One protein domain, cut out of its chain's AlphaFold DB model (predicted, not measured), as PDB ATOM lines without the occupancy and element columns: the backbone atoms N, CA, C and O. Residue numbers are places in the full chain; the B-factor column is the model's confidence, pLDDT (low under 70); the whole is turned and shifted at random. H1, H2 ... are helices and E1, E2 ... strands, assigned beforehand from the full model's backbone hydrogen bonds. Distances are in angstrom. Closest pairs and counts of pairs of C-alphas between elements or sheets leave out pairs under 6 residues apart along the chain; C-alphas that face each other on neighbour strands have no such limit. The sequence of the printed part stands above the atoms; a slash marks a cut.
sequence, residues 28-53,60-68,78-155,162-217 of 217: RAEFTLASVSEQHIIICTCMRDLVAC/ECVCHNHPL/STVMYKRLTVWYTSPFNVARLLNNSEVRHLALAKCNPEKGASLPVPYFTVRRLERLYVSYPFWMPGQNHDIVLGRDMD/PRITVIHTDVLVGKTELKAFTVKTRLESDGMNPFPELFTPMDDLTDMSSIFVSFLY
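What this domain is: This is residues 28 to 53, 60 to 68, 78 to 155 and 162 to 217 of the 217 residues of an uncharacterized protein of Bagarius yarrelli (UniProt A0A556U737). One large, twisted sheet is folded round the helix H1 and splits at E5 into two wings: E3, E2, E1, E4, E5, E7 and E8 make a long curved wall, and E6, E9, E11 and E10 make a second one, joined to the first at the start of E5. H1 sits in the fold between E1, E4 and E6, the short helix H2 lies near one end of the gap between the wings, and the wings come back near each other only where E8 and E10 meet at one pair of C-alphas, so the whole is not a closed ring. The long loop of residues 186 to 210, between E10 and E11, lies at the far end from E3. The 169 printed residues include eleven named strands and two named helices, in the order E1 E2 E3 E4 H1 E5 E6 E7 E8 E9 H2 E10 E11, and 82 residues, under half, are in named elements. The sheet is branched and mixed, the class is mostly strand, and the whole is compact, with a radius of gyration of the C-alphas of 16.2 A and spans of 46 by 35 by 34 A.

How they stand to each other: E5, residues 102 to 111, has three neighbours. On one side of it lies E4, residues 81 to 89, parallel at 19 degrees, with N 87 and O 108 2.7 A apart. On the other side lie E6, residues 124 to 128, beside residues 102 to 103, and E7, residues 132 to 136, beside residues 106 to 110; both are parallel to E5, with N 128 and O 102 at 2.8 A and N 134 and O 107 at 2.8 A. E4 bends by 91 degrees at residue 84, and E5 by 103 degrees at residue 105. E1, residues 31 to 36, lies on one side of E4 and E5 on the other side; E1 is parallel to E4, with N 34 and O 86 2.8 A apart. E1 and E2, residues 41 to 46, form a hairpin, with N 35 and O 42 at 2.8 A; the edge strand E3, residues 61 to 66, is antiparallel to E2, with N 66 and O 41 at 2.8 A. E7 and the edge strand E8, residues 145 to 149, form a hairpin, with N 135 and O 146 at 2.8 A. E9, residues 163 to 168, lies on one side of E6 and E5 on the other side; E9 is antiparallel to E6, with N 127 and O 165 at 2.8 A. E11, residues 211 to 216, is parallel to E9, with N 166 and O 214 at 2.8 A, and forms a hairpin with the edge strand E10, residues 180 to 185, with N 213 and O 183 at 2.8 A. The closest C-alphas of E8 and E10, those of Ile 148 and Ala 180, are 7.5 A apart. The sheet curls round H1, residues 92 to 99, and E4, H1 and E5 form a strand-helix-strand unit, two parallel neighbour strands with a helix between, whose crossover is right-handed. The closest C-alphas of H1 and E6, those of Ala 96 and Phe 125, are 5.9 A apart. H2, residues 170 to 173, is on the same face as H1, over none of the strands, at a height over the sheet of 4.8 A. H1 and H2 are close but not clearly touching, with the closest C-alphas, those of Pro 92 and Leu 172, 5.5 A apart. In H1 every O i to N i+4 pair is within hydrogen-bond range; H2 is too short for such a pair.

Where its parts are: E1 begins at C-alpha 31, (95.711, 27.230, -16.750). From first to last C-alpha E5 measures 19.2 A, E4 18.9 A, E9 and E11 16.4 A each, E10 16.3 A and H1 10.6 A. H1 begins at C-alpha 92, (76.877, 18.109, -20.596), and E11 ends at C-alpha 216, (80.518, 10.757, -7.475).

The domain as a whole: The two C-alphas farthest apart, those of Glu 60 and Asp 190, are 48.9 A apart. Residues 54 to 59, 69 to 77 and 156 to 161 are not printed, with C-alpha gaps of 14.9 A, 14.1 A and 16.7 A across the cuts. Of the links that are printed whole, E5 to E6 and E10 to E11 are long. The mean pLDDT of the printed part is 81.4; it is under 70 at residues 28 to 30, 78 to 80, 152 to 155 and 187 to 209.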
ATOM      1  N   ARG A  28     104.867  30.107 -14.902       50.84
ATOM      2  CA  ARG A  28     103.719  29.808 -15.779       50.84
ATOM      3  C   ARG A  28     102.915  28.688 -15.139       50.84
ATOM      4  O   ARG A  28     103.117  27.515 -15.425       50.84
ATOM      5  N   ALA A  29     102.027  29.052 -14.217       53.69
ATOM      6  CA  ALA A  29     100.883  28.194 -13.960       53.69
ATOM      7  C   ALA A  29     100.068  28.195 -15.259       53.69
ATOM      8  O   ALA A  29      99.367  29.156 -15.551       53.69
ATOM      9  N   GLU A  30     100.267  27.183 -16.100       68.31
ATOM     10  CA  GLU A  30      99.480  27.018 -17.317       68.31
ATOM     11  C   GLU A  30      98.072  26.595 -16.892       68.31
ATOM     12  O   GLU A  30      97.858  25.488 -16.393       68.31
ATOM     13  N   PHE A  31      97.116  27.519 -17.002       81.31
ATOM     14  CA  PHE A  31      95.711  27.230 -16.750       81.31
ATOM     15  C   PHE A  31      95.083  26.759 -18.055       81.31
ATOM     16  O   PHE A  31      94.881  27.556 -18.974       81.31
ATOM     17  N   THR A  32      94.781  25.465 -18.139       91.19
ATOM     18  CA  THR A  32      94.058  24.913 -19.284       91.19
ATOM     19  C   THR A  32      92.561  25.111 -19.093       91.19
ATOM     20  O   THR A  32      91.973  24.597 -18.139       91.19
ATOM     21  N   LEU A  33      91.945  25.826 -20.030       93.44
ATOM     22  CA  LEU A  33      90.508  26.037 -20.109       93.44
ATOM     23  C   LEU A  33      89.956  25.355 -21.364       93.44
ATOM     24  O   LEU A  33      90.365  25.676 -22.475       93.44
ATOM     25  N   ALA A  34      88.988  24.461 -21.201       94.06
ATOM     26  CA  ALA A  34      88.203  23.903 -22.292       94.06
ATOM     27  C   ALA A  34      86.804  24.531 -22.308       94.06
ATOM     28  O   ALA A  34      86.067  24.445 -21.329       94.06
ATOM     29  N   SER A  35      86.420  25.138 -23.429       94.69
ATOM     30  CA  SER A  35      85.058  25.604 -23.688       94.69
ATOM     31  C   SER A  35      84.339  24.605 -24.593       94.69
ATOM     32  O   SER A  35      84.682  24.470 -25.770       94.69
ATOM     33  N   VAL A  36      83.330  23.923 -24.052       94.50
ATOM     34  CA  VAL A  36      82.641  22.794 -24.690       94.50
ATOM     35  C   VAL A  36      81.172  23.130 -24.944       94.50
ATOM     36  O   VAL A  36      80.393  23.351 -24.016       94.50
ATOM     37  N   SER A  37      80.770  23.135 -26.211       93.19
ATOM     38  CA  SER A  37      79.374  23.310 -26.619       93.19
ATOM     39  C   SER A  37      78.880  22.118 -27.435       93.19
ATOM     40  O   SER A  37      79.590  21.128 -27.596       93.19
ATOM     41  N   GLU A  38      77.654  22.207 -27.952       90.69
ATOM     42  CA  GLU A  38      77.100  21.214 -28.882       90.69
ATOM     43  C   GLU A  38      77.882  21.136 -30.204       90.69
ATOM     44  O   GLU A  38      77.913  20.089 -30.840       90.69
ATOM     45  N   GLN A  39      78.514  22.238 -30.627       89.69
ATOM     46  CA  GLN A  39      79.063  22.380 -31.983       89.69
ATOM     47  C   GLN A  39      80.580  22.558 -32.025       89.69
ATOM     48  O   GLN A  39      81.195  22.328 -33.064       89.69
ATOM     49  N   HIS A  40      81.194  22.993 -30.928       89.88
ATOM     50  CA  HIS A  40      82.616  23.294 -30.906       89.88
ATOM     51  C   HIS A  40      83.257  22.894 -29.585       89.88
ATOM     52  O   HIS A  40      82.647  22.957 -28.514       89.88
ATOM     53  N   ILE A  41      84.541  22.566 -29.671       92.56
ATOM     54  CA  ILE A  41      85.414  22.438 -28.515       92.56
ATOM     55  C   ILE A  41      86.593  23.363 -28.747       92.56
ATOM     56  O   ILE A  41      87.252  23.298 -29.781       92.56
ATOM     57  N   ILE A  42      86.826  24.250 -27.792       92.12
ATOM     58  CA  ILE A  42      87.930  25.202 -27.834       92.12
ATOM     59  C   ILE A  42      88.791  24.923 -26.617       92.12
ATOM     60  O   ILE A  42      88.281  24.940 -25.500       92.12
ATOM     61  N   ILE A  43      90.074  24.654 -26.828       91.69
ATOM     62  CA  ILE A  43      91.033  24.456 -25.743       91.69
ATOM     63  C   ILE A  43      91.966  25.657 -25.734       91.69
ATOM     64  O   ILE A  43      92.535  26.031 -26.760       91.69
ATOM     65  N   CYS A  44      92.083  26.276 -24.570       91.12
ATOM     66  CA  CYS A  44      92.839  27.487 -24.344       91.12
ATOM     67  C   CYS A  44      93.880  27.275 -23.248       91.12
ATOM     68  O   CYS A  44      93.586  26.671 -22.216       91.12
ATOM     69  N   THR A  45      95.058  27.859 -23.437       91.06
ATOM     70  CA  THR A  45      96.058  28.024 -22.380       91.06
ATOM     71  C   THR A  45      96.052  29.481 -21.941       91.06
ATOM     72  O   THR A  45      96.329  30.376 -22.744       91.06
ATOM     73  N   CYS A  46      95.718  29.722 -20.677       88.81
ATOM     74  CA  CYS A  46      95.530  31.053 -20.108       88.81
ATOM     75  C   CYS A  46      96.616  31.393 -19.082       88.81
ATOM     76  O   CYS A  46      97.139  30.519 -18.387       88.81
ATOM     77  N   MET A  47      96.931  32.686 -18.952       86.19
ATOM     78  CA  MET A  47      97.910  33.180 -17.969       86.19
ATOM     79  C   MET A  47      97.398  33.145 -16.521       86.19
ATOM     80  O   MET A  47      98.187  33.170 -15.577       86.19
ATOM     81  N   ARG A  48      96.076  33.140 -16.340       85.00
ATOM     82  CA  ARG A  48      95.392  33.129 -15.046       85.00
ATOM     83  C   ARG A  48      94.087  32.355 -15.152       85.00
ATOM     84  O   ARG A  48      93.577  32.158 -16.254       85.00
ATOM     85  N   ASP A  49      93.544  31.970 -14.004       82.25
ATOM     86  CA  ASP A  49      92.193  31.425 -13.935       82.25
ATOM     87  C   ASP A  49      91.169  32.524 -14.258       82.25
ATOM     88  O   ASP A  49      91.287  33.662 -13.785       82.25
ATOM     89  N   LEU A  50      90.193  32.195 -15.099       87.00
ATOM     90  CA  LEU A  50      89.169  33.133 -15.547       87.00
ATOM     91  C   LEU A  50      87.884  32.945 -14.737       87.00
ATOM     92  O   LEU A  50      87.591  31.864 -14.229       87.00
ATOM     93  N   VAL A  51      87.074  34.001 -14.650       87.44
ATOM     94  CA  VAL A  51      85.754  33.910 -14.011       87.44
ATOM     95  C   VAL A  51      84.879  32.955 -14.818       87.44
ATOM     96  O   VAL A  51      84.714  33.135 -16.022       87.44
ATOM     97  N   ALA A  52      84.309  31.950 -14.152       89.12
ATOM     98  CA  ALA A  52      83.483  30.934 -14.792       89.12
ATOM     99  C   ALA A  52      82.414  31.548 -15.710       89.12
ATOM    100  O   ALA A  52      81.653  32.423 -15.292       89.12
ATOM    101  N   CYS A  53      82.347  31.054 -16.948       90.88
ATOM    102  CA  CYS A  53      81.378  31.480 -17.961       90.88
ATOM    103  C   CYS A  53      81.492  32.952 -18.397       90.88
ATOM    104  O   CYS A  53      80.524  33.517 -18.907       90.88
ATOM    105  N   GLU A  60      94.595  37.252 -23.025       84.56
ATOM    106  CA  GLU A  60      94.878  36.500 -21.794       84.56
ATOM    107  C   GLU A  60      95.072  35.000 -22.031       84.56
ATOM    108  O   GLU A  60      95.692  34.324 -21.204       84.56
ATOM    109  N   CYS A  61      94.554  34.496 -23.154       89.62
ATOM    110  CA  CYS A  61      94.538  33.085 -23.499       89.62
ATOM    111  C   CYS A  61      94.896  32.849 -24.967       89.62
ATOM    112  O   CYS A  61      94.415  33.544 -25.860       89.62
ATOM    113  N   VAL A  62      95.676  31.798 -25.217       91.56
ATOM    114  CA  VAL A  62      95.928  31.262 -26.560       91.56
ATOM    115  C   VAL A  62      94.997  30.078 -26.774       91.56
ATOM    116  O   VAL A  62      95.077  29.110 -26.024       91.56
ATOM    117  N   CYS A  63      94.108  30.164 -27.764       91.94
ATOM    118  CA  CYS A  63      93.025  29.203 -27.973       91.94
ATOM    119  C   CYS A  63      93.105  28.517 -29.336       91.94
ATOM    120  O   CYS A  63      93.374  29.156 -30.354       91.94
ATOM    121  N   HIS A  64      92.772  27.229 -29.354       91.06
ATOM    122  CA  HIS A  64      92.675  26.417 -30.558       91.06
ATOM    123  C   HIS A  64      91.309  25.737 -30.632       91.06
ATOM    124  O   HIS A  64      90.799  25.215 -29.640       91.06
ATOM    125  N   ASN A  65      90.716  25.744 -31.825       90.88
ATOM    126  CA  ASN A  65      89.502  24.987 -32.102       90.88
ATOM    127  C   ASN A  65      89.873  23.531 -32.362       90.88
ATOM    128  O   ASN A  65      90.792  23.250 -33.132       90.88
ATOM    129  N   HIS A  66      89.117  22.620 -31.769       88.19
ATOM    130  CA  HIS A  66      89.275  21.191 -31.954       88.19
ATOM    131  C   HIS A  66      88.021  20.590 -32.604       88.19
ATOM    132  O   HIS A  66      86.899  20.984 -32.263       88.19
ATOM    133  N   PRO A  67      88.185  19.648 -33.547       86.56
ATOM    134  CA  PRO A  67      87.059  19.004 -34.206       86.56
ATOM    135  C   PRO A  67      86.320  18.080 -33.232       86.56
ATOM    136  O   PRO A  67      86.946  17.375 -32.446       86.56
ATOM    137  N   LEU A  68      84.988  18.018 -33.326       85.19
ATOM    138  CA  LEU A  68      84.170  17.115 -32.501       85.19
ATOM    139  C   LEU A  68      84.490  15.632 -32.726       85.19
ATOM    140  O   LEU A  68      84.248  14.823 -31.836       85.19
ATOM    141  N   SER A  78      94.297   8.236 -26.422       46.75
ATOM    142  CA  SER A  78      94.581   9.660 -26.559       46.75
ATOM    143  C   SER A  78      94.256  10.307 -25.214       46.75
ATOM    144  O   SER A  78      93.220  10.926 -24.988       46.75
ATOM    145  N   THR A  79      95.125  10.025 -24.245       54.03
ATOM    146  CA  THR A  79      94.938  10.402 -22.853       54.03
ATOM    147  C   THR A  79      95.117  11.902 -22.776       54.03
ATOM    148  O   THR A  79      96.235  12.409 -22.727       54.03
ATOM    149  N   VAL A  80      94.001  12.621 -22.821       60.72
ATOM    150  CA  VAL A  80      93.941  14.023 -22.442       60.72
ATOM    151  C   VAL A  80      94.482  14.101 -21.015       60.72
ATOM    152  O   VAL A  80      93.797  13.717 -20.068       60.72
ATOM    153  N   MET A  81      95.751  14.491 -20.894       75.19
ATOM    154  CA  MET A  81      96.493  14.497 -19.642       75.19
ATOM    155  C   MET A  81      96.652  15.941 -19.187       75.19
ATOM    156  O   MET A  81      97.437  16.703 -19.752       75.19
ATOM    157  N   TYR A  82      95.912  16.322 -18.150       77.94
ATOM    158  CA  TYR A  82      96.003  17.656 -17.573       77.94
ATOM    159  C   TYR A  82      96.212  17.593 -16.066       77.94
ATOM    160  O   TYR A  82      95.424  17.025 -15.313       77.94
ATOM    161  N   LYS A  83      97.238  18.291 -15.577       82.12
ATOM    162  CA  LYS A  83      97.401  18.484 -14.129       82.12
ATOM    163  C   LYS A  83      96.258  19.320 -13.542       82.12
ATOM    164  O   LYS A  83      95.846  19.100 -12.404       82.12
ATOM    165  N   ARG A  84      95.763  20.295 -14.303       87.50
ATOM    166  CA  ARG A  84      94.630  21.145 -13.942       87.50
ATOM    167  C   ARG A  84      93.849  21.479 -15.204       87.50
ATOM    168  O   ARG A  84      94.426  22.020 -16.139       87.50
ATOM    169  N   LEU A  85      92.563  21.157 -15.212       92.31
ATOM    170  CA  LEU A  85      91.655  21.451 -16.310       92.31
ATOM    171  C   LEU A  85      90.418  22.153 -15.764       92.31
ATOM    172  O   LEU A  85      89.734  21.625 -14.888       92.31
ATOM    173  N   THR A  86      90.110  23.311 -16.330       94.94
ATOM    174  CA  THR A  86      88.822  23.976 -16.155       94.94
ATOM    175  C   THR A  86      87.981  23.730 -17.400       94.94
ATOM    176  O   THR A  86      88.456  23.922 -18.513       94.94
ATOM    177  N   VAL A  87      86.730  23.309 -17.235       95.69
ATOM    178  CA  VAL A  87      85.787  23.068 -18.330       95.69
ATOM    179  C   VAL A  87      84.582  23.974 -18.156       95.69
ATOM    180  O   VAL A  87      83.817  23.846 -17.200       95.69
ATOM    181  N   TRP A  88      84.402  24.888 -19.097       95.88
ATOM    182  CA  TRP A  88      83.195  25.689 -19.239       95.88
ATOM    183  C   TRP A  88      82.328  25.055 -20.300       95.88
ATOM    184  O   TRP A  88      82.802  24.789 -21.403       95.88
ATOM    185  N   TYR A  89      81.067  24.791 -19.982       95.00
ATOM    186  CA  TYR A  89      80.258  24.014 -20.903       95.00
ATOM    187  C   TYR A  89      78.804  24.419 -20.978       95.00
ATOM    188  O   TYR A  89      78.172  24.793 -19.993       95.00
ATOM    189  N   THR A  90      78.258  24.271 -22.178       93.56
ATOM    190  CA  THR A  90      76.818  24.327 -22.431       93.56
ATOM    191  C   THR A  90      76.242  22.958 -22.778       93.56
ATOM    192  O   THR A  90      75.046  22.769 -22.577       93.56
ATOM    193  N   SER A  91      77.083  22.003 -23.205       92.88
ATOM    194  CA  SER A  91      76.703  20.621 -23.530       92.88
ATOM    195  C   SER A  91      77.265  19.624 -22.505       92.88
ATOM    196  O   SER A  91      78.446  19.269 -22.581       92.88
ATOM    197  N   PRO A  92      76.454  19.144 -21.542       93.38
ATOM    198  CA  PRO A  92      76.877  18.109 -20.596       93.38
ATOM    199  C   PRO A  92      77.320  16.815 -21.295       93.38
ATOM    200  O   PRO A  92      78.268  16.165 -20.862       93.38
ATOM    201  N   PHE A  93      76.668  16.454 -22.405       91.69
ATOM    202  CA  PHE A  93      76.976  15.239 -23.159       91.69
ATOM    203  C   PHE A  93      78.391  15.267 -23.747       91.69
ATOM    204  O   PHE A  93      79.163  14.325 -23.556       91.69
ATOM    205  N   ASN A  94      78.770  16.367 -24.401       91.94
ATOM    206  CA  ASN A  94      80.109  16.498 -24.975       91.94
ATOM    207  C   ASN A  94      81.198  16.596 -23.900       91.94
ATOM    208  O   ASN A  94      82.306  16.113 -24.123       91.94
ATOM    209  N   VAL A  95      80.891  17.145 -22.718       93.56
ATOM    210  CA  VAL A  95      81.817  17.117 -21.573       93.56
ATOM    211  C   VAL A  95      82.046  15.698 -21.072       93.56
ATOM    212  O   VAL A  95      83.197  15.317 -20.877       93.56
ATOM    213  N   ALA A  96      80.983  14.907 -20.906       92.50
ATOM    214  CA  ALA A  96      81.117  13.510 -20.501       92.50
ATOM    215  C   ALA A  96      82.004  12.737 -21.488       92.50
ATOM    216  O   ALA A  96      82.911  12.032 -21.061       92.50
ATOM    217  N   ARG A  97      81.819  12.936 -22.802       90.31
ATOM    218  CA  ARG A  97      82.668  12.319 -23.838       90.31
ATOM    219  C   ARG A  97      84.116  12.804 -23.804       90.31
ATOM    220  O   ARG A  97      85.012  11.984 -23.946       90.31
ATOM    221  N   LEU A  98      84.342  14.107 -23.616       90.56
ATOM    222  CA  LEU A  98      85.687  14.695 -23.556       90.56
ATOM    223  C   LEU A  98      86.492  14.150 -22.373       90.56
ATOM    224  O   LEU A  98      87.697  13.941 -22.482       90.56
ATOM    225  N   LEU A  99      85.828  13.976 -21.230       91.62
ATOM    226  CA  LEU A  99      86.473  13.573 -19.987       91.62
ATOM    227  C   LEU A  99      86.548  12.059 -19.811       91.62
ATOM    228  O   LEU A  99      87.351  11.610 -18.996       91.62
ATOM    229  N   ASN A 100      85.748  11.277 -20.537       89.56
ATOM    230  CA  ASN A 100      85.715   9.830 -20.369       89.56
ATOM    231  C   ASN A 100      87.094   9.208 -20.628       89.56
ATOM    232  O   ASN A 100      87.685   9.407 -21.686       89.56
ATOM    233  N   ASN A 101      87.606   8.450 -19.657       83.50
ATOM    234  CA  ASN A 101      88.944   7.850 -19.647       83.50
ATOM    235  C   ASN A 101      90.122   8.848 -19.726       83.50
ATOM    236  O   ASN A 101      91.280   8.431 -19.876       83.50
ATOM    237  N   SER A 102      89.863  10.152 -19.574       86.62
ATOM    238  CA  SER A 102      90.908  11.180 -19.487       86.62
ATOM    239  C   SER A 102      91.723  11.045 -18.199       86.62
ATOM    240  O   SER A 102      91.300  10.391 -17.243       86.62
ATOM    241  N   GLU A 103      92.902  11.663 -18.163       86.50
ATOM    242  CA  GLU A 103      93.731  11.746 -16.964       86.50
ATOM    243  C   GLU A 103      93.794  13.196 -16.482       86.50
ATOM    244  O   GLU A 103      94.456  14.048 -17.076       86.50
ATOM    245  N   VAL A 104      93.088  13.492 -15.391       87.62
ATOM    246  CA  VAL A 104      93.008  14.847 -14.842       87.62
ATOM    247  C   VAL A 104      93.142  14.795 -13.333       87.62
ATOM    248  O   VAL A 104      92.350  14.129 -12.679       87.62
ATOM    249  N   ARG A 105      94.098  15.541 -12.762       88.19
ATOM    250  CA  ARG A 105      94.278  15.598 -11.295       88.19
ATOM    251  C   ARG A 105      93.352  16.588 -10.611       88.19
ATOM    252  O   ARG A 105      92.722  16.271  -9.605       88.19
ATOM    253  N   HIS A 106      93.255  17.790 -11.168       91.12
ATOM    254  CA  HIS A 106      92.376  18.839 -10.666       91.12
ATOM    255  C   HIS A 106      91.402  19.249 -11.761       91.12
ATOM    256  O   HIS A 106      91.808  19.854 -12.753       91.12
ATOM    257  N   LEU A 107      90.128  18.926 -11.571       94.31
ATOM    258  CA  LEU A 107      89.074  19.224 -12.532       94.31
ATOM    259  C   LEU A 107      88.141  20.288 -11.958       94.31
ATOM    260  O   LEU A 107      87.613  20.121 -10.862       94.31
ATOM    261  N   ALA A 108      87.917  21.361 -12.707       95.12
ATOM    262  CA  ALA A 108      86.891  22.352 -12.422       95.12
ATOM    263  C   ALA A 108      85.834  22.323 -13.527       95.12
ATOM    264  O   ALA A 108      86.164  22.402 -14.706       95.12
ATOM    265  N   LEU A 109      84.565  22.221 -13.153       95.69
ATOM    266  CA  LEU A 109      83.423  22.163 -14.055       95.69
ATOM    267  C   LEU A 109      82.530  23.379 -13.810       95.69
ATOM    268  O   LEU A 109      82.124  23.650 -12.677       95.69
ATOM    269  N   ALA A 110      82.213  24.114 -14.869       94.81
ATOM    270  CA  ALA A 110      81.293  25.240 -14.823       94.81
ATOM    271  C   ALA A 110      80.224  25.105 -15.905       94.81
ATOM    272  O   ALA A 110      80.513  25.176 -17.102       94.81
ATOM    273  N   LYS A 111      78.970  24.942 -15.475       93.44
ATOM    274  CA  LYS A 111      77.826  24.898 -16.386       93.44
ATOM    275  C   LYS A 111      77.423  26.314 -16.788       93.44
ATOM    276  O   LYS A 111      76.888  27.072 -15.982       93.44
ATOM    277  N   CYS A 112      77.631  26.644 -18.055       92.38
ATOM    278  CA  CYS A 112      77.439  27.979 -18.614       92.38
ATOM    279  C   CYS A 112      76.113  28.180 -19.361       92.38
ATOM    280  O   CYS A 112      75.898  29.238 -19.942       92.38
ATOM    281  N   ASN A 113      75.216  27.189 -19.335       86.56
ATOM    282  CA  ASN A 113      73.844  27.306 -19.840       86.56
ATOM    283  C   ASN A 113      72.837  27.337 -18.661       86.56
ATOM    284  O   ASN A 113      72.902  26.443 -17.804       86.56
ATOM    285  N   PRO A 114      71.888  28.298 -18.621       78.75
ATOM    286  CA  PRO A 114      70.809  28.364 -17.630       78.75
ATOM    287  C   PRO A 114      69.701  27.293 -17.764       78.75
ATOM    288  O   PRO A 114      68.803  27.257 -16.930       78.75
ATOM    289  N   GLU A 115      69.703  26.412 -18.758       81.38
ATOM    290  CA  GLU A 115      68.639  25.412 -18.956       81.38
ATOM    291  C   GLU A 115      68.825  24.167 -18.097       81.38
ATOM    292  O   GLU A 115      69.909  23.567 -18.107       81.38
ATOM    293  N   LYS A 116      67.785  23.767 -17.347       70.19
ATOM    294  CA  LYS A 116      67.817  22.524 -16.565       70.19
ATOM    295  C   LYS A 116      68.115  21.343 -17.474       70.19
ATOM    296  O   LYS A 116      67.327  21.048 -18.364       70.19
ATOM    297  N   GLY A 117      69.287  20.735 -17.280       70.00
ATOM    298  CA  GLY A 117      69.744  19.649 -18.131       70.00
ATOM    299  C   GLY A 117      68.835  18.445 -17.932       70.00
ATOM    300  O   GLY A 117      68.484  18.112 -16.799       70.00
ATOM    301  N   ALA A 118      68.430  17.827 -19.034       75.94
ATOM    302  CA  ALA A 118      67.766  16.535 -18.993       75.94
ATOM    303  C   ALA A 118      68.777  15.440 -18.623       75.94
ATOM    304  O   ALA A 118      69.986  15.624 -18.781       75.94
ATOM    305  N   SER A 119      68.267  14.296 -18.160       78.38
ATOM    306  CA  SER A 119      69.087  13.097 -17.972       78.38
ATOM    307  C   SER A 119      69.829  12.757 -19.267       78.38
ATOM    308  O   SER A 119      69.256  12.842 -20.360       78.38
ATOM    309  N   LEU A 120      71.112  12.419 -19.146       84.25
ATOM    310  CA  LEU A 120      71.945  12.075 -20.291       84.25
ATOM    311  C   LEU A 120      71.767  10.597 -20.671       84.25
ATOM    312  O   LEU A 120      71.554   9.763 -19.793       84.25
ATOM    313  N   PRO A 121      71.925  10.236 -21.960       82.88
ATOM    314  CA  PRO A 121      71.880   8.836 -22.399       82.88
ATOM    315  C   PRO A 121      72.965   7.962 -21.760       82.88
ATOM    316  O   PRO A 121      72.826   6.745 -21.687       82.88
ATOM    317  N   VAL A 122      74.063   8.589 -21.331       82.19
ATOM    318  CA  VAL A 122      75.186   7.933 -20.668       82.19
ATOM    319  C   VAL A 122      75.056   8.171 -19.160       82.19
ATOM    320  O   VAL A 122      74.974   9.333 -18.751       82.19
ATOM    321  N   PRO A 123      75.043   7.118 -18.324       86.06
ATOM    322  CA  PRO A 123      74.818   7.261 -16.886       86.06
ATOM    323  C   PRO A 123      76.058   7.765 -16.135       86.06
ATOM    324  O   PRO A 123      75.938   8.465 -15.131       86.06
ATOM    325  N   TYR A 124      77.258   7.435 -16.614       90.44
ATOM    326  CA  TYR A 124      78.512   7.807 -15.967       90.44
ATOM    327  C   TYR A 124      79.661   7.934 -16.969       90.44
ATOM    328  O   TYR A 124      79.609   7.399 -18.074       90.44
ATOM    329  N   PHE A 125      80.724   8.618 -16.561       90.62
ATOM    330  CA  PHE A 125      82.009   8.639 -17.259       90.62
ATOM    331  C   PHE A 125      83.148   8.502 -16.249       90.62
ATOM    332  O   PHE A 125      82.951   8.681 -15.043       90.62
ATOM    333  N   THR A 126      84.338   8.160 -16.730       89.69
ATOM    334  CA  THR A 126      85.499   7.891 -15.874       89.69
ATOM    335  C   THR A 126      86.568   8.968 -16.029       89.69
ATOM    336  O   THR A 126      86.794   9.478 -17.121       89.69
ATOM    337  N   VAL A 127      87.258   9.305 -14.940       89.81
ATOM    338  CA  VAL A 127      88.439  10.182 -14.941       89.81
ATOM    339  C   VAL A 127      89.536   9.531 -14.108       89.81
ATOM    340  O   VAL A 127      89.315   9.147 -12.956       89.81
ATOM    341  N   ARG A 128      90.731   9.399 -14.678       87.31
ATOM    342  CA  ARG A 128      91.906   8.830 -14.015       87.31
ATOM    343  C   ARG A 128      92.674   9.905 -13.251       87.31
ATOM    344  O   ARG A 128      92.722  11.059 -13.669       87.31
ATOM    345  N   ARG A 129      93.288   9.498 -12.138       85.81
ATOM    346  CA  ARG A 129      94.145  10.313 -11.254       85.81
ATOM    347  C   ARG A 129      93.482  11.550 -10.633       85.81
ATOM    348  O   ARG A 129      94.186  12.426 -10.148       85.81
ATOM    349  N   LEU A 130      92.151  11.614 -10.597       89.88
ATOM    350  CA  LEU A 130      91.444  12.760 -10.026       89.88
ATOM    351  C   LEU A 130      91.637  12.851  -8.506       89.88
ATOM    352  O   LEU A 130      91.289  11.941  -7.756       89.88
ATOM    353  N   GLU A 131      92.179  13.981  -8.065       89.88
ATOM    354  CA  GLU A 131      92.465  14.308  -6.666       89.88
ATOM    355  C   GLU A 131      91.449  15.317  -6.118       89.88
ATOM    356  O   GLU A 131      91.038  15.223  -4.958       89.88
ATOM    357  N   ARG A 132      90.998  16.260  -6.956       92.00
ATOM    358  CA  ARG A 132      90.020  17.289  -6.586       92.00
ATOM    359  C   ARG A 132      89.057  17.583  -7.726       92.00
ATOM    360  O   ARG A 132      89.490  17.830  -8.853       92.00
ATOM    361  N   LEU A 133      87.771  17.625  -7.400       94.31
ATOM    362  CA  LEU A 133      86.709  18.078  -8.286       94.31
ATOM    363  C   LEU A 133      86.077  19.351  -7.730       94.31
ATOM    364  O   LEU A 133      85.585  19.366  -6.605       94.31
ATOM    365  N   TYR A 134      86.022  20.383  -8.557       94.00
ATOM    366  CA  TYR A 134      85.257  21.592  -8.307       94.00
ATOM    367  C   TYR A 134      84.090  21.673  -9.292       94.00
ATOM    368  O   TYR A 134      84.293  21.508 -10.493       94.00
ATOM    369  N   VAL A 135      82.876  21.935  -8.815       93.81
ATOM    370  CA  VAL A 135      81.678  22.068  -9.658       93.81
ATOM    371  C   VAL A 135      80.945  23.354  -9.312       93.81
ATOM    372  O   VAL A 135      80.676  23.634  -8.143       93.81
ATOM    373  N   SER A 136      80.603  24.126 -10.338       92.25
ATOM    374  CA  SER A 136      79.904  25.402 -10.210       92.25
ATOM    375  C   SER A 136      78.739  25.512 -11.193       92.25
ATOM    376  O   SER A 136      78.832  25.129 -12.364       92.25
ATOM    377  N   TYR A 137      77.638  26.082 -10.705       90.50
ATOM    378  CA  TYR A 137      76.413  26.318 -11.473       90.50
ATOM    379  C   TYR A 137      76.023  27.801 -11.389       90.50
ATOM    380  O   TYR A 137      75.017  28.146 -10.759       90.50
ATOM    381  N   PRO A 138      76.819  28.699 -11.998       88.00
ATOM    382  CA  PRO A 138      76.751  30.142 -11.751       88.00
ATOM    383  C   PRO A 138      75.372  30.762 -12.017       88.00
ATOM    384  O   PRO A 138      75.001  31.725 -11.354       88.00
ATOM    385  N   PHE A 139      74.594  30.199 -12.945       84.62
ATOM    386  CA  PHE A 139      73.275  30.719 -13.308       84.62
ATOM    387  C   PHE A 139      72.123  30.247 -12.407       84.62
ATOM    388  O   PHE A 139      71.076  30.887 -12.405       84.62
ATOM    389  N   TRP A 140      72.266  29.142 -11.666       77.25
ATOM    390  CA  TRP A 140      71.180  28.617 -10.809       77.25
ATOM    391  C   TRP A 140      71.449  28.769  -9.336       77.25
ATOM    392  O   TRP A 140      70.524  28.988  -8.561       77.25
ATOM    393  N   MET A 141      72.706  28.598  -8.955       78.19
ATOM    394  CA  MET A 141      73.127  28.621  -7.570       78.19
ATOM    395  C   MET A 141      74.351  29.537  -7.472       78.19
ATOM    396  O   MET A 141      75.463  29.070  -7.223       78.19
ATOM    397  N   PRO A 142      74.182  30.848  -7.737       79.94
ATOM    398  CA  PRO A 142      75.287  31.792  -7.696       79.94
ATOM    399  C   PRO A 142      75.922  31.779  -6.301       79.94
ATOM    400  O   PRO A 142      75.246  31.954  -5.290       79.94
ATOM    401  N   GLY A 143      77.231  31.535  -6.253       75.69
ATOM    402  CA  GLY A 143      77.992  31.453  -5.005       75.69
ATOM    403  C   GLY A 143      77.929  30.103  -4.281       75.69
ATOM    404  O   GLY A 143      78.691  29.918  -3.335       75.69
ATOM    405  N   GLN A 144      77.101  29.148  -4.722       80.44
ATOM    406  CA  GLN A 144      77.177  27.766  -4.245       80.44
ATOM    407  C   GLN A 144      78.026  26.951  -5.212       80.44
ATOM    408  O   GLN A 144      77.652  26.709  -6.360       80.44
ATOM    409  N   ASN A 145      79.184  26.531  -4.722       87.38
ATOM    410  CA  ASN A 145      80.105  25.687  -5.458       87.38
ATOM    411  C   ASN A 145      80.400  24.447  -4.623       87.38
ATOM    412  O   ASN A 145      80.495  24.522  -3.396       87.38
ATOM    413  N   HIS A 146      80.560  23.317  -5.295       90.56
ATOM    414  CA  HIS A 146      80.959  22.075  -4.659       90.56
ATOM    415  C   HIS A 146      82.451  21.879  -4.863       90.56
ATOM    416  O   HIS A 146      82.939  21.943  -5.987       90.56
ATOM    417  N   ASP A 147      83.162  21.626  -3.774       92.12
ATOM    418  CA  ASP A 147      84.592  21.358  -3.778       92.12
ATOM    419  C   ASP A 147      84.833  20.032  -3.062       92.12
ATOM    420  O   ASP A 147      84.651  19.913  -1.850       92.12
ATOM    421  N   ILE A 148      85.155  19.010  -3.846       91.00
ATOM    422  CA  ILE A 148      85.279  17.629  -3.402       91.00
ATOM    423  C   ILE A 148      86.742  17.227  -3.518       91.00
ATOM    424  O   ILE A 148      87.309  17.176  -4.609       91.00
ATOM    425  N   VAL A 149      87.344  16.889  -2.381       90.62
ATOM    426  CA  VAL A 149      88.703  16.349  -2.307       90.62
ATOM    427  C   VAL A 149      88.607  14.828  -2.211       90.62
ATOM    428  O   VAL A 149      88.136  14.298  -1.209       90.62
ATOM    429  N   LEU A 150      89.030  14.136  -3.268       86.75
ATOM    430  CA  LEU A 150      88.993  12.671  -3.402       86.75
ATOM    431  C   LEU A 150      90.321  12.024  -2.997       86.75
ATOM    432  O   LEU A 150      90.373  10.864  -2.593       86.75
ATOM    433  N   GLY A 151      91.409  12.783  -3.112       71.94
ATOM    434  CA  GLY A 151      92.752  12.367  -2.746       71.94
ATOM    435  C   GLY A 151      93.463  13.473  -1.986       71.94
ATOM    436  O   GLY A 151      93.326  14.653  -2.296       71.94
ATOM    437  N   ARG A 152      94.224  13.083  -0.967       65.50
ATOM    438  CA  ARG A 152      95.124  13.962  -0.231       65.50
ATOM    439  C   ARG A 152      96.481  13.272  -0.196       65.50
ATOM    440  O   ARG A 152      96.673  12.411   0.651       65.50
ATOM    441  N   ASP A 153      97.404  13.677  -1.057       52.22
ATOM    442  CA  ASP A 153      98.829  13.523  -0.757       52.22
ATOM    443  C   ASP A 153      99.326  14.843  -0.169       52.22
ATOM    444  O   ASP A 153      99.904  15.694  -0.835       52.22
ATOM    445  N   MET A 154      99.016  15.039   1.113       48.81
ATOM    446  CA  MET A 154      99.698  16.021   1.954       48.81
ATOM    447  C   MET A 154     100.857  15.280   2.622       48.81
ATOM    448  O   MET A 154     100.706  14.890   3.767       48.81
ATOM    449  N   ASP A 155     101.963  15.048   1.902       44.16
ATOM    450  CA  ASP A 155     103.278  14.632   2.452       44.16
ATOM    451  C   ASP A 155     103.760  13.175   2.239       44.16
ATOM    452  O   ASP A 155     104.604  12.708   3.005       44.16
ATOM    453  N   PRO A 162      97.281   4.487  -7.923       76.44
ATOM    454  CA  PRO A 162      96.360   4.661  -9.034       76.44
ATOM    455  C   PRO A 162      94.962   5.000  -8.513       76.44
ATOM    456  O   PRO A 162      94.470   4.427  -7.535       76.44
ATOM    457  N   ARG A 163      94.309   5.955  -9.181       82.12
ATOM    458  CA  ARG A 163      92.963   6.429  -8.835       82.12
ATOM    459  C   ARG A 163      92.091   6.451 -10.075       82.12
ATOM    460  O   ARG A 163      92.489   7.002 -11.102       82.12
ATOM    461  N   ILE A 164      90.884   5.922  -9.957       87.00
ATOM    462  CA  ILE A 164      89.830   6.059 -10.959       87.00
ATOM    463  C   ILE A 164      88.633   6.704 -10.282       87.00
ATOM    464  O   ILE A 164      88.261   6.345  -9.169       87.00
ATOM    465  N   THR A 165      88.034   7.673 -10.956       90.69
ATOM    466  CA  THR A 165      86.811   8.316 -10.501       90.69
ATOM    467  C   THR A 165      85.699   8.059 -11.498       90.69
ATOM    468  O   THR A 165      85.831   8.412 -12.663       90.69
ATOM    469  N   VAL A 166      84.607   7.466 -11.031       92.06
ATOM    470  CA  VAL A 166      83.359   7.272 -11.766       92.06
ATOM    471  C   VAL A 166      82.426   8.422 -11.405       92.06
ATOM    472  O   VAL A 166      82.045   8.578 -10.245       92.06
ATOM    473  N   ILE A 167      82.081   9.253 -12.384       93.50
ATOM    474  CA  ILE A 167      81.257  10.448 -12.194       93.50
ATOM    475  C   ILE A 167      79.907  10.210 -12.863       93.50
ATOM    476  O   ILE A 167      79.836  10.051 -14.082       93.50
ATOM    477  N   HIS A 168      78.836  10.194 -12.071       93.56
ATOM    478  CA  HIS A 168      77.471  10.155 -12.585       93.56
ATOM    479  C   HIS A 168      77.178  11.431 -13.379       93.56
ATOM    480  O   HIS A 168      77.545  12.536 -12.968       93.56
ATOM    481  N   THR A 169      76.494  11.313 -14.511       92.44
ATOM    482  CA  THR A 169      76.272  12.461 -15.402       92.44
ATOM    483  C   THR A 169      75.348  13.531 -14.823       92.44
ATOM    484  O   THR A 169      75.421  14.682 -15.252       92.44
ATOM    485  N   ASP A 170      74.579  13.218 -13.776       91.38
ATOM    486  CA  ASP A 170      73.799  14.216 -13.026       91.38
ATOM    487  C   ASP A 170      74.666  15.325 -12.399       91.38
ATOM    488  O   ASP A 170      74.208  16.456 -12.204       91.38
ATOM    489  N   VAL A 171      75.948  15.042 -12.142       92.12
ATOM    490  CA  VAL A 171      76.929  16.056 -11.723       92.12
ATOM    491  C   VAL A 171      77.083  17.144 -12.793       92.12
ATOM    492  O   VAL A 171      77.364  18.292 -12.478       92.12
ATOM    493  N   LEU A 172      76.874  16.826 -14.071       92.75
ATOM    494  CA  LEU A 172      76.977  17.802 -15.153       92.75
ATOM    495  C   LEU A 172      75.677  18.578 -15.381       92.75
ATOM    496  O   LEU A 172      75.723  19.679 -15.934       92.75
ATOM    497  N   VAL A 173      74.524  18.033 -14.982       88.44
ATOM    498  CA  VAL A 173      73.207  18.626 -15.287       88.44
ATOM    499  C   VAL A 173      72.673  19.535 -14.183       88.44
ATOM    500  O   VAL A 173      71.734  20.287 -14.443       88.44
ATOM    501  N   GLY A 174      73.299  19.550 -13.002       80.56
ATOM    502  CA  GLY A 174      72.968  20.495 -11.933       80.56
ATOM    503  C   GLY A 174      72.321  19.883 -10.702       80.56
ATOM    504  O   GLY A 174      71.331  20.421 -10.200       80.56
ATOM    505  N   LYS A 175      72.872  18.774 -10.205       77.00
ATOM    506  CA  LYS A 175      72.453  18.201  -8.927       77.00
ATOM    507  C   LYS A 175      72.823  19.130  -7.763       77.00
ATOM    508  O   LYS A 175      73.942  19.630  -7.693       77.00
ATOM    509  N   THR A 176      71.872  19.352  -6.855       72.06
ATOM    510  CA  THR A 176      71.990  20.287  -5.717       72.06
ATOM    511  C   THR A 176      72.839  19.749  -4.567       72.06
ATOM    512  O   THR A 176      73.339  20.513  -3.750       72.06
ATOM    513  N   GLU A 177      72.992  18.430  -4.488       83.31
ATOM    514  CA  GLU A 177      73.830  17.762  -3.500       83.31
ATOM    515  C   GLU A 177      74.730  16.766  -4.213       83.31
ATOM    516  O   GLU A 177      74.241  15.824  -4.839       83.31
ATOM    517  N   LEU A 178      76.038  16.971  -4.091       88.50
ATOM    518  CA  LEU A 178      77.037  16.043  -4.596       88.50
ATOM    519  C   LEU A 178      77.584  15.214  -3.442       88.50
ATOM    520  O   LEU A 178      77.974  15.759  -2.405       88.50
ATOM    521  N   LYS A 179      77.630  13.898  -3.629       90.31
ATOM    522  CA  LYS A 179      78.244  12.969  -2.679       90.31
ATOM    523  C   LYS A 179      79.364  12.212  -3.369       90.31
ATOM    524  O   LYS A 179      79.275  11.897  -4.551       90.31
ATOM    525  N   ALA A 180      80.406  11.914  -2.603       91.56
ATOM    526  CA  ALA A 180      81.521  11.102  -3.049       91.56
ATOM    527  C   ALA A 180      81.774   9.984  -2.039       91.56
ATOM    528  O   ALA A 180      81.747  10.224  -0.831       91.56
ATOM    529  N   PHE A 181      82.028   8.775  -2.529       90.25
ATOM    530  CA  PHE A 181      82.580   7.694  -1.717       90.25
ATOM    531  C   PHE A 181      83.778   7.077  -2.427       90.25
ATOM    532  O   PHE A 181      83.766   6.921  -3.645       90.25
ATOM    533  N   THR A 182      84.804   6.723  -1.660       88.88
ATOM    534  CA  THR A 182      86.047   6.163  -2.192       88.88
ATOM    535  C   THR A 182      86.315   4.818  -1.543       88.88
ATOM    536  O   THR A 182      86.273   4.689  -0.320       88.88
ATOM    537  N   VAL A 183      86.614   3.821  -2.367       85.81
ATOM    538  CA  VAL A 183      86.972   2.467  -1.945       85.81
ATOM    539  C   VAL A 183      88.407   2.192  -2.371       85.81
ATOM    540  O   VAL A 183      88.781   2.471  -3.507       85.81
ATOM    541  N   LYS A 184      89.214   1.633  -1.464       84.50
ATOM    542  CA  LYS A 184      90.536   1.086  -1.786       84.50
ATOM    543  C   LYS A 184      90.391  -0.413  -2.017       84.50
ATOM    544  O   LYS A 184      89.927  -1.118  -1.123       84.50
ATOM    545  N   THR A 185      90.783  -0.895  -3.188       76.56
ATOM    546  CA  THR A 185      90.754  -2.323  -3.533       76.56
ATOM    547  C   THR A 185      92.113  -2.786  -4.037       76.56
ATOM    548  O   THR A 185      92.935  -1.971  -4.450       76.56
ATOM    549  N   ARG A 186      92.381  -4.090  -3.961       73.69
ATOM    550  CA  ARG A 186      93.594  -4.688  -4.531       73.69
ATOM    551  C   ARG A 186      93.366  -4.997  -6.003       73.69
ATOM    552  O   ARG A 186      92.254  -5.358  -6.381       73.69
ATOM    553  N   LEU A 187      94.411  -4.824  -6.801       68.62
ATOM    554  CA  LEU A 187      94.440  -5.317  -8.171       68.62
ATOM    555  C   LEU A 187      94.943  -6.761  -8.098       68.62
ATOM    556  O   LEU A 187      96.006  -7.007  -7.523       68.62
ATOM    557  N   GLU A 188      94.151  -7.721  -8.569       59.19
ATOM    558  CA  GLU A 188      94.605  -9.110  -8.625       59.19
ATOM    559  C   GLU A 188      95.683  -9.251  -9.712       59.19
ATOM    560  O   GLU A 188      95.698  -8.524 -10.707       59.19
ATOM    561  N   SER A 189      96.648 -10.149  -9.496       55.97
ATOM    562  CA  SER A 189      97.811 -10.327 -10.382       55.97
ATOM    563  C   SER A 189      97.450 -10.833 -11.786       55.97
ATOM    564  O   SER A 189      98.306 -10.860 -12.664       55.97
ATOM    565  N   ASP A 190      96.208 -11.274 -11.984       55.72
ATOM    566  CA  ASP A 190      95.631 -11.656 -13.275       55.72
ATOM    567  C   ASP A 190      95.130 -10.446 -14.086       55.72
ATOM    568  O   ASP A 190      94.703 -10.596 -15.232       55.72
ATOM    569  N   GLY A 191      95.199  -9.247 -13.504       51.75
ATOM    570  CA  GLY A 191      94.745  -8.015 -14.115       51.75
ATOM    571  C   GLY A 191      93.226  -7.823 -14.102       51.75
ATOM    572  O   GLY A 191      92.728  -6.883 -14.725       51.75
ATOM    573  N   MET A 192      92.473  -8.671 -13.396       50.56
ATOM    574  CA  MET A 192      91.038  -8.482 -13.233       50.56
ATOM    575  C   MET A 192      90.775  -7.316 -12.277       50.56
ATOM    576  O   MET A 192      91.030  -7.367 -11.073       50.56
ATOM    577  N   ASN A 193      90.244  -6.227 -12.829       57.59
ATOM    578  CA  ASN A 193      89.680  -5.140 -12.043       57.59
ATOM    579  C   ASN A 193      88.327  -5.613 -11.467       57.59
ATOM    580  O   ASN A 193      87.494  -6.088 -12.244       57.59
ATOM    581  N   PRO A 194      88.036  -5.443 -10.156       57.50
ATOM    582  CA  PRO A 194      86.701  -5.710  -9.596       57.50
ATOM    583  C   PRO A 194      85.577  -4.902 -10.268       57.50
ATOM    584  O   PRO A 194      84.397  -5.165 -10.040       57.50
ATOM    585  N   PHE A 195      85.935  -3.931 -11.107       63.53
ATOM    586  CA  PHE A 195      85.041  -3.171 -11.962       63.53
ATOM    587  C   PHE A 195      85.319  -3.493 -13.446       63.53
ATOM    588  O   PHE A 195      86.064  -2.762 -14.099       63.53
ATOM    589  N   PRO A 196      84.729  -4.568 -14.000       52.72
ATOM    590  CA  PRO A 196      85.024  -5.061 -15.353       52.72
ATOM    591  C   PRO A 196      84.648  -4.082 -16.478       52.72
ATOM    592  O   PRO A 196      85.149  -4.206 -17.590       52.72
ATOM    593  N   GLU A 197      83.794  -3.094 -16.195       55.16
ATOM    594  CA  GLU A 197      83.421  -2.025 -17.134       55.16
ATOM    595  C   GLU A 197      84.380  -0.816 -17.091       55.16
ATOM    596  O   GLU A 197      84.311   0.064 -17.950       55.16
ATOM    597  N   LEU A 198      85.298  -0.752 -16.116       58.34
ATOM    598  CA  LEU A 198      86.314   0.299 -16.042       58.34
ATOM    599  C   LEU A 198      87.512  -0.089 -16.911       58.34
ATOM    600  O   LEU A 198      88.489  -0.668 -16.430       58.34
ATOM    601  N   PHE A 199      87.443   0.265 -18.196       54.53
ATOM    602  CA  PHE A 199      88.575   0.161 -19.115       54.53
ATOM    603  C   PHE A 199      89.770   0.932 -18.555       54.53
ATOM    604  O   PHE A 199      89.816   2.161 -18.569       54.53
ATOM    605  N   THR A 200      90.747   0.192 -18.046       55.50
ATOM    606  CA  THR A 200      92.015   0.749 -17.590       55.50
ATOM    607  C   THR A 200      93.088   0.118 -18.464       55.50
ATOM    608  O   THR A 200      93.231  -1.103 -18.417       55.50
ATOM    609  N   PRO A 201      93.802   0.878 -19.316       51.69
ATOM    610  CA  PRO A 201      94.939   0.318 -20.030       51.69
ATOM    611  C   PRO A 201      95.960  -0.158 -18.989       51.69
ATOM    612  O   PRO A 201      96.466   0.627 -18.190       51.69
ATOM    613  N   MET A 202      96.174  -1.472 -18.965       50.12
ATOM    614  CA  MET A 202      96.912  -2.197 -17.924       50.12
ATOM    615  C   MET A 202      98.426  -1.965 -17.967       50.12
ATOM    616  O   MET A 202      99.126  -2.375 -17.045       50.12
ATOM    617  N   ASP A 203      98.920  -1.281 -19.001       50.66
ATOM    618  CA  ASP A 203     100.351  -1.069 -19.242       50.66
ATOM    619  C   ASP A 203     101.044  -0.212 -18.165       50.66
ATOM    620  O   ASP A 203     102.265  -0.258 -18.056       50.66
ATOM    621  N   ASP A 204     100.286   0.517 -17.335       51.69
ATOM    622  CA  ASP A 204     100.813   1.434 -16.305       51.69
ATOM    623  C   ASP A 204     100.672   0.900 -14.859       51.69
ATOM    624  O   ASP A 204     101.023   1.587 -13.899       51.69
ATOM    625  N   LEU A 205     100.120  -0.309 -14.667       54.19
ATOM    626  CA  LEU A 205      99.734  -0.839 -13.344       54.19
ATOM    627  C   LEU A 205     100.597  -2.008 -12.851       54.19
ATOM    628  O   LEU A 205     100.335  -2.546 -11.776       54.19
ATOM    629  N   THR A 206     101.636  -2.383 -13.596       48.41
ATOM    630  CA  THR A 206     102.408  -3.630 -13.446       48.41
ATOM    631  C   THR A 206     103.187  -3.783 -12.129       48.41
ATOM    632  O   THR A 206     103.810  -4.818 -11.925       48.41
ATOM    633  N   ASP A 207     103.118  -2.809 -11.216       52.03
ATOM    634  CA  ASP A 207     103.776  -2.840  -9.897       52.03
ATOM    635  C   ASP A 207     102.864  -2.384  -8.731       52.03
ATOM    636  O   ASP A 207     103.304  -2.224  -7.590       52.03
ATOM    637  N   MET A 208     101.571  -2.138  -8.988       58.03
ATOM    638  CA  MET A 208     100.663  -1.503  -8.024       58.03
ATOM    639  C   MET A 208      99.786  -2.536  -7.299       58.03
ATOM    640  O   MET A 208      98.932  -3.183  -7.897       58.03
ATOM    641  N   SER A 209      99.938  -2.653  -5.973       64.31
ATOM    642  CA  SER A 209      99.175  -3.613  -5.145       64.31
ATOM    643  C   SER A 209      97.740  -3.177  -4.809       64.31
ATOM    644  O   SER A 209      96.944  -3.981  -4.312       64.31
ATOM    645  N   SER A 210      97.386  -1.910  -5.055       74.38
ATOM    646  CA  SER A 210      96.053  -1.376  -4.760       74.38
ATOM    647  C   SER A 210      95.676  -0.154  -5.593       74.38
ATOM    648  O   SER A 210      96.544   0.614  -5.992       74.38
ATOM    649  N   ILE A 211      94.372   0.045  -5.783       79.12
ATOM    650  CA  ILE A 211      93.752   1.139  -6.533       79.12
ATOM    651  C   ILE A 211      92.634   1.788  -5.710       79.12
ATOM    652  O   ILE A 211      91.897   1.102  -4.994       79.12
ATOM    653  N   PHE A 212      92.490   3.113  -5.810       85.19
ATOM    654  CA  PHE A 212      91.315   3.816  -5.291       85.19
ATOM    655  C   PHE A 212      90.286   4.012  -6.385       85.19
ATOM    656  O   PHE A 212      90.589   4.553  -7.448       85.19
ATOM    657  N   VAL A 213      89.046   3.659  -6.078       87.56
ATOM    658  CA  VAL A 213      87.902   3.931  -6.939       87.56
ATOM    659  C   VAL A 213      86.959   4.862  -6.200       87.56
ATOM    660  O   VAL A 213      86.449   4.527  -5.131       87.56
ATOM    661  N   SER A 214      86.779   6.061  -6.748       90.88
ATOM    662  CA  SER A 214      85.856   7.067  -6.231       90.88
ATOM    663  C   SER A 214      84.596   7.099  -7.077       90.88
ATOM    664  O   SER A 214      84.671   7.046  -8.299       90.88
ATOM    665  N   PHE A 215      83.445   7.232  -6.440       91.69
ATOM    666  CA  PHE A 215      82.150   7.327  -7.099       91.69
ATOM    667  C   PHE A 215      81.494   8.635  -6.690       91.69
ATOM    668  O   PHE A 215      81.317   8.889  -5.495       91.69
ATOM    669  N   LEU A 216      81.154   9.461  -7.674       92.12
ATOM    670  CA  LEU A 216      80.518  10.757  -7.475       92.12
ATOM    671  C   LEU A 216      79.136  10.732  -8.090       92.12
ATOM    672  O   LEU A 216      78.989  10.349  -9.250       92.12
ATOM    673  N   TYR A 217      78.139  11.149  -7.316       87.19
ATOM    674  CA  TYR A 217      76.751  11.101  -7.745       87.19
ATOM    675  C   TYR A 217      75.936  12.283  -7.278       87.19
ATOM    676  O   TYR A 217      76.008  12.721  -6.103       87.19
TER     677      TYR A 217